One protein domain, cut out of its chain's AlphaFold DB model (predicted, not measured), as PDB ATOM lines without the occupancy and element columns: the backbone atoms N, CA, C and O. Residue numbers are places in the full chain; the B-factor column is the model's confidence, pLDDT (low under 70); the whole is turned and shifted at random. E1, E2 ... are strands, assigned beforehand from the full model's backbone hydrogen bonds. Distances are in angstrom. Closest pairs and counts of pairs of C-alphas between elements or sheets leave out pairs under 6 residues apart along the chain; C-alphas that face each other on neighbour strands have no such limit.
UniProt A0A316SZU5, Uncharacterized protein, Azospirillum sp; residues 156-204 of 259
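What this domain is: This is residues 156 to 204 of the 259 residues of an uncharacterized protein of Azospirillum sp (UniProt A0A316SZU5). There is little regular structure: a rod with the small hairpin E1 and E2 at one end, E3 and the hairpin E4 and E5 around the middle, and a loop within residues 176 to 194 reaching the other end. The printed 49 residues, class all strand, have no named helix and five strands, E1 to E5 in chain order, with 15 residues; both two-stranded sheets are antiparallel. It is loose, radius of gyration of the C-alphas 13.5 A, spanning 44 by 17 by 16 A.

Where its parts are: Find C-alpha 162 at (-41.050, -27.096, 10.605), where E1, residues 162 to 164, begins (6.2 A). Next come E2, 167 to 169 (6.3 A), E3, 173 to 175 (7.1 A), E4, 195 to 197 (6.4 A), and E5, 200 to 202 (6.4 A), ending at C-alpha 202 (-41.675, -42.166, -10.295).

How they stand to each other: In hairpin E1 and E2, find N 162 and O 169 at 2.8 A. E3 pairs with no named strand, but its residues 173 to 174 pair antiparallel with 156 to 157. E2 and E3 are apart. The closest C-alphas of E3 and E4, Cys 175 and Cys 195, are 5.7 A apart. In hairpin E4 and E5, N 195 and O 202 are 2.8 A apart.

The domain as a whole: The farthest C-alphas, Asn 165 and Ile 186, are 44.3 A apart. The link E3 to E4 is long. The printed part has no cut, and no printed residue is under 70 in pLDDT.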
ATOM      1  N   GLN A 156     -42.151 -33.241  -2.411       95.44
ATOM      2  CA  GLN A 156     -42.776 -32.348  -1.451       95.44
ATOM      3  C   GLN A 156     -42.740 -32.972  -0.052       95.44
ATOM      4  O   GLN A 156     -42.727 -34.197   0.100       95.44
ATOM      5  N   GLY A 157     -42.751 -32.125   0.971       95.81
ATOM      6  CA  GLY A 157     -42.906 -32.566   2.349       95.81
ATOM      7  C   GLY A 157     -44.312 -33.077   2.648       95.81
ATOM      8  O   GLY A 157     -45.296 -32.649   2.040       95.81
ATOM      9  N   VAL A 158     -44.409 -34.008   3.592       94.38
ATOM     10  CA  VAL A 158     -45.687 -34.469   4.137       94.38
ATOM     11  C   VAL A 158     -46.075 -33.589   5.327       94.38
ATOM     12  O   VAL A 158     -45.333 -33.493   6.303       94.38
ATOM     13  N   GLY A 159     -47.264 -32.984   5.256       91.62
ATOM     14  CA  GLY A 159     -47.831 -32.171   6.334       91.62
ATOM     15  C   GLY A 159     -47.252 -30.757   6.438       91.62
ATOM     16  O   GLY A 159     -46.674 -30.224   5.490       91.62
ATOM     17  N   GLU A 160     -47.448 -30.135   7.601       93.75
ATOM     18  CA  GLU A 160     -46.909 -28.808   7.905       93.75
ATOM     19  C   GLU A 160     -45.398 -28.895   8.140       93.75
ATOM     20  O   GLU A 160     -44.937 -29.722   8.926       93.75
ATOM     21  N   GLY A 161     -44.633 -28.044   7.454       95.25
ATOM     22  CA  GLY A 161     -43.179 -27.992   7.572       95.25
ATOM     23  C   GLY A 161     -42.726 -27.259   8.830       95.25
ATOM     24  O   GLY A 161     -43.286 -26.230   9.203       95.25
ATOM     25  N   CYS A 162     -41.667 -27.752   9.463       96.50
ATOM     26  CA  CYS A 162     -41.050 -27.096  10.605       96.50
ATOM     27  C   CYS A 162     -39.806 -26.321  10.173       96.50
ATOM     28  O   CYS A 162     -38.846 -26.905   9.678       96.50
ATOM     29  N   ASN A 163     -39.810 -25.002  10.367       94.31
ATOM     30  CA  ASN A 163     -38.653 -24.170  10.048       94.31
ATOM     31  C   ASN A 163     -37.581 -24.275  11.143       94.31
ATOM     32  O   ASN A 163     -37.747 -23.745  12.247       94.31
ATOM     33  N   ASP A 164     -36.476 -24.926  10.808       88.94
ATOM     34  CA  ASP A 164     -35.282 -25.046  11.630       88.94
ATOM     35  C   ASP A 164     -34.179 -24.141  11.064       88.94
ATOM     36  O   ASP A 164     -33.542 -24.461  10.060       88.94
ATOM     37  N   ASN A 165     -34.001 -22.971  11.682       85.69
ATOM     38  CA  ASN A 165     -32.980 -21.980  11.325       85.69
ATOM     39  C   ASN A 165     -32.919 -21.636   9.816       85.69
ATOM     40  O   ASN A 165     -31.847 -21.580   9.216       85.69
ATOM     41  N   GLY A 166     -34.083 -21.454   9.182       88.06
ATOM     42  CA  GLY A 166     -34.209 -21.137   7.753       88.06
ATOM     43  C   GLY A 166     -34.399 -22.351   6.839       88.06
ATOM     44  O   GLY A 166     -34.843 -22.178   5.706       88.06
ATOM     45  N   THR A 167     -34.152 -23.572   7.319       91.62
ATOM     46  CA  THR A 167     -34.409 -24.808   6.565       91.62
ATOM     47  C   THR A 167     -35.742 -25.408   6.987       91.62
ATOM     48  O   THR A 167     -35.956 -25.689   8.164       91.62
ATOM     49  N   VAL A 168     -36.656 -25.629   6.041       95.06
ATOM     50  CA  VAL A 168     -37.931 -26.291   6.343       95.06
ATOM     51  C   VAL A 168     -37.733 -27.803   6.330       95.06
ATOM     52  O   VAL A 168     -37.393 -28.383   5.300       95.06
ATOM     53  N   LYS A 169     -37.961 -28.430   7.482       95.94
ATOM     54  CA  LYS A 169     -37.917 -29.878   7.674       95.94
ATOM     55  C   LYS A 169     -39.325 -30.462   7.718       95.94
ATOM     56  O   LYS A 169     -40.283 -29.769   8.059       95.94
ATOM     57  N   TYR A 170     -39.437 -31.750   7.431       96.56
ATOM     58  CA  TYR A 170     -40.676 -32.527   7.440       96.56
ATOM     59  C   TYR A 170     -40.452 -33.885   8.108       96.56
ATOM     60  O   TYR A 170     -39.314 -34.317   8.306       96.56
ATOM     61  N   THR A 171     -41.544 -34.569   8.443       96.00
ATOM     62  CA  THR A 171     -41.500 -35.934   8.993       96.00
ATOM     63  C   THR A 171     -41.183 -36.986   7.935       96.00
ATOM     64  O   THR A 171     -40.616 -38.032   8.232       96.00
ATOM     65  N   SER A 172     -41.564 -36.714   6.688       95.69
ATOM     66  CA  SER A 172     -41.296 -37.549   5.523       95.69
ATOM     67  C   SER A 172     -41.408 -36.721   4.244       95.69
ATOM     68  O   SER A 172     -42.036 -35.657   4.229       95.69
ATOM     69  N   CYS A 173     -40.796 -37.224   3.176       96.19
ATOM     70  CA  CYS A 173     -40.961 -36.704   1.825       96.19
ATOM     71  C   CYS A 173     -41.850 -37.638   1.010       96.19
ATOM     72  O   CYS A 173     -41.885 -38.847   1.236       96.19
ATOM     73  N   GLN A 174     -42.542 -37.071   0.033       95.69
ATOM     74  CA  GLN A 174     -43.312 -37.805  -0.958       95.69
ATOM     75  C   GLN A 174     -43.148 -37.150  -2.325       95.69
ATOM     76  O   GLN A 174     -42.767 -35.982  -2.432       95.69
ATOM     77  N   CYS A 175     -43.476 -37.885  -3.378       96.75
ATOM     78  CA  CYS A 175     -43.583 -37.286  -4.695       96.75
ATOM     79  C   CYS A 175     -44.778 -36.330  -4.765       96.75
ATOM     80  O   CYS A 175     -45.813 -36.548  -4.130       96.75
ATOM     81  N   LYS A 176     -44.633 -35.257  -5.545       96.06
ATOM     82  CA  LYS A 176     -45.748 -34.373  -5.889       96.06
ATOM     83  C   LYS A 176     -46.848 -35.178  -6.578       96.06
ATOM     84  O   LYS A 176     -46.578 -36.173  -7.257       96.06
ATOM     85  N   ALA A 177     -48.086 -34.719  -6.420       94.56
ATOM     86  CA  ALA A 177     -49.237 -35.336  -7.068       94.56
ATOM     87  C   ALA A 177     -48.986 -35.512  -8.578       94.56
ATOM     88  O   ALA A 177     -48.489 -34.603  -9.242       94.56
ATOM     89  N   GLY A 178     -49.308 -36.698  -9.096       93.25
ATOM     90  CA  GLY A 178     -49.051 -37.095 -10.482       93.25
ATOM     91  C   GLY A 178     -47.865 -38.049 -10.643       93.25
ATOM     92  O   GLY A 178     -47.958 -38.974 -11.439       93.25
ATOM     93  N   TYR A 179     -46.798 -37.928  -9.849       96.12
ATOM     94  CA  TYR A 179     -45.618 -38.798  -9.964       96.12
ATOM     95  C   TYR A 179     -45.804 -40.091  -9.166       96.12
ATOM     96  O   TYR A 179     -45.416 -40.181  -8.003       96.12
ATOM     97  N   SER A 180     -46.422 -41.091  -9.793       95.12
ATOM     98  CA  SER A 180     -46.803 -42.354  -9.139       95.12
ATOM     99  C   SER A 180     -46.461 -43.613  -9.940       95.12
ATOM    100  O   SER A 180     -46.561 -44.716  -9.408       95.12
ATOM    101  N   MET A 181     -46.016 -43.477 -11.192       94.19
ATOM    102  CA  MET A 181     -45.773 -44.608 -12.093       94.19
ATOM    103  C   MET A 181     -44.280 -44.923 -12.208       94.19
ATOM    104  O   MET A 181     -43.481 -44.011 -12.348       94.19
ATOM    105  N   THR A 182     -43.867 -46.189 -12.226       94.06
ATOM    106  CA  THR A 182     -42.444 -46.566 -12.391       94.06
ATOM    107  C   THR A 182     -42.032 -46.836 -13.844       94.06
ATOM    108  O   THR A 182     -40.844 -46.849 -14.145       94.06
ATOM    109  N   CYS A 183     -43.000 -47.011 -14.752       92.38
ATOM    110  CA  CYS A 183     -42.805 -47.242 -16.190       92.38
ATOM    111  C   CYS A 183     -41.776 -48.339 -16.535       92.38
ATOM    112  O   CYS A 183     -40.859 -48.101 -17.320       92.38
ATOM    113  N   THR A 184     -41.929 -49.537 -15.965       86.31
ATOM    114  CA  THR A 184     -40.976 -50.653 -16.124       86.31
ATOM    115  C   THR A 184     -40.939 -51.275 -17.517       86.31
ATOM    116  O   THR A 184     -39.914 -51.844 -17.877       86.31
ATOM    117  N   ASP A 185     -42.020 -51.164 -18.294       82.94
ATOM    118  CA  ASP A 185     -42.179 -51.960 -19.520       82.94
ATOM    119  C   ASP A 185     -41.602 -51.245 -20.751       82.94
ATOM    120  O   ASP A 185     -40.605 -51.670 -21.325       82.94
ATOM    121  N   ILE A 186     -42.213 -50.118 -21.139       86.38
ATOM    122  CA  ILE A 186     -41.863 -49.353 -22.356       86.38
ATOM    123  C   ILE A 186     -41.130 -48.042 -21.994       86.38
ATOM    124  O   ILE A 186     -40.648 -47.298 -22.853       86.38
ATOM    125  N   GLY A 187     -41.006 -47.749 -20.696       89.81
ATOM    126  CA  GLY A 187     -40.385 -46.533 -20.187       89.81
ATOM    127  C   GLY A 187     -41.316 -45.309 -20.142       89.81
ATOM    128  O   GLY A 187     -42.465 -45.342 -20.601       89.81
ATOM    129  N   PRO A 188     -40.836 -44.206 -19.547       93.62
ATOM    130  CA  PRO A 188     -41.580 -42.956 -19.411       93.62
ATOM    131  C   PRO A 188     -41.630 -42.171 -20.726       93.62
ATOM    132  O   PRO A 188     -40.747 -42.311 -21.578       93.62
ATOM    133  N   VAL A 189     -42.624 -41.291 -20.880       92.56
ATOM    134  CA  VAL A 189     -42.663 -40.355 -22.022       92.56
ATOM    135  C   VAL A 189     -41.512 -39.351 -21.923       92.56
ATOM    136  O   VAL A 189     -40.821 -39.117 -22.913       92.56
ATOM    137  N   THR A 190     -41.251 -38.839 -20.714       93.38
ATOM    138  CA  THR A 190     -40.182 -37.867 -20.433       93.38
ATOM    139  C   THR A 190     -39.200 -38.425 -19.389       93.38
ATOM    140  O   THR A 190     -39.419 -38.268 -18.190       93.38
ATOM    141  N   PRO A 191     -38.083 -39.061 -19.796       92.81
ATOM    142  CA  PRO A 191     -37.159 -39.723 -18.865       92.81
ATOM    143  C   PRO A 191     -36.484 -38.815 -17.824       92.81
ATOM    144  O   PRO A 191     -36.059 -39.310 -16.777       92.81
ATOM    145  N   SER A 192     -36.358 -37.515 -18.107       94.12
ATOM    146  CA  SER A 192     -35.778 -36.510 -17.206       94.12
ATOM    147  C   SER A 192     -36.783 -35.912 -16.220       94.12
ATOM    148  O   SER A 192     -36.362 -35.285 -15.251       94.12
ATOM    149  N   ASP A 193     -38.085 -36.107 -16.434       95.75
ATOM    150  CA  ASP A 193     -39.138 -35.588 -15.567       95.75
ATOM    151  C   ASP A 193     -39.639 -36.686 -14.629       95.75
ATOM    152  O   ASP A 193     -40.560 -37.438 -14.935       95.75
ATOM    153  N   TYR A 194     -38.981 -36.806 -13.481       96.19
ATOM    154  CA  TYR A 194     -39.298 -37.820 -12.487       96.19
ATOM    155  C   TYR A 194     -39.216 -37.255 -11.077       96.19
ATOM    156  O   TYR A 194     -38.629 -36.201 -10.833       96.19
ATOM    157  N   CYS A 195     -39.810 -37.985 -10.149       97.25
ATOM    158  CA  CYS A 195     -39.560 -37.877  -8.730       97.25
ATOM    159  C   CYS A 195     -38.744 -39.093  -8.290       97.25
ATOM    160  O   CYS A 195     -39.131 -40.230  -8.551       97.25
ATOM    161  N   LEU A 196     -37.603 -38.875  -7.640       95.44
ATOM    162  CA  LEU A 196     -36.804 -39.959  -7.071       95.44
ATOM    163  C   LEU A 196     -37.185 -40.145  -5.607       95.44
ATOM    164  O   LEU A 196     -36.976 -39.232  -4.820       95.44
ATOM    165  N   MET A 197     -37.685 -41.311  -5.218       94.12
ATOM    166  CA  MET A 197     -37.944 -41.639  -3.813       94.12
ATOM    167  C   MET A 197     -37.337 -42.994  -3.484       94.12
ATOM    168  O   MET A 197     -37.643 -43.987  -4.139       94.12
ATOM    169  N   ASN A 198     -36.464 -43.039  -2.472       90.06
ATOM    170  CA  ASN A 198     -35.797 -44.264  -2.008       90.06
ATOM    171  C   ASN A 198     -35.110 -45.063  -3.138       90.06
ATOM    172  O   ASN A 198     -35.164 -46.288  -3.164       90.06
ATOM    173  N   GLY A 199     -34.500 -44.369  -4.107       90.81
ATOM    174  CA  GLY A 199     -33.837 -44.986  -5.265       90.81
ATOM    175  C   GLY A 199     -34.764 -45.379  -6.424       90.81
ATOM    176  O   GLY A 199     -34.276 -45.800  -7.469       90.81
ATOM    177  N   ILE A 200     -36.080 -45.196  -6.284       93.62
ATOM    178  CA  ILE A 200     -37.076 -45.507  -7.316       93.62
ATOM    179  C   ILE A 200     -37.497 -44.221  -8.028       93.62
ATOM    180  O   ILE A 200     -37.838 -43.229  -7.378       93.62
ATOM    181  N   LYS A 201     -37.477 -44.235  -9.366       95.81
ATOM    182  CA  LYS A 201     -37.992 -43.137 -10.193       95.81
ATOM    183  C   LYS A 201     -39.490 -43.315 -10.416       95.81
ATOM    184  O   LYS A 201     -39.922 -44.339 -10.940       95.81
ATOM    185  N   TYR A 202     -40.249 -42.295 -10.045       96.69
ATOM    186  CA  TYR A 202     -41.675 -42.166 -10.295       96.69
ATOM    187  C   TYR A 202     -41.910 -41.099 -11.359       96.69
ATOM    188  O   TYR A 202     -41.339 -40.015 -11.290       96.69
ATOM    189  N   TYR A 203     -42.767 -41.394 -12.320       96.50
ATOM    190  CA  TYR A 203     -43.105 -40.584 -13.479       96.50
ATOM    191  C   TYR A 203     -44.591 -40.226 -13.448       96.50
ATOM    192  O   TYR A 203     -45.393 -40.883 -12.774       96.50
ATOM    193  N   ASN A 204     -44.947 -39.172 -14.176       96.12
ATOM    194  CA  ASN A 204     -46.328 -38.721 -14.352       96.12
ATOM    195  C   ASN A 204     -47.048 -39.425 -15.510       96.12
ATOM    196  O   ASN A 204     -48.277 -39.476 -15.529       96.12
TER     197      ASN A 204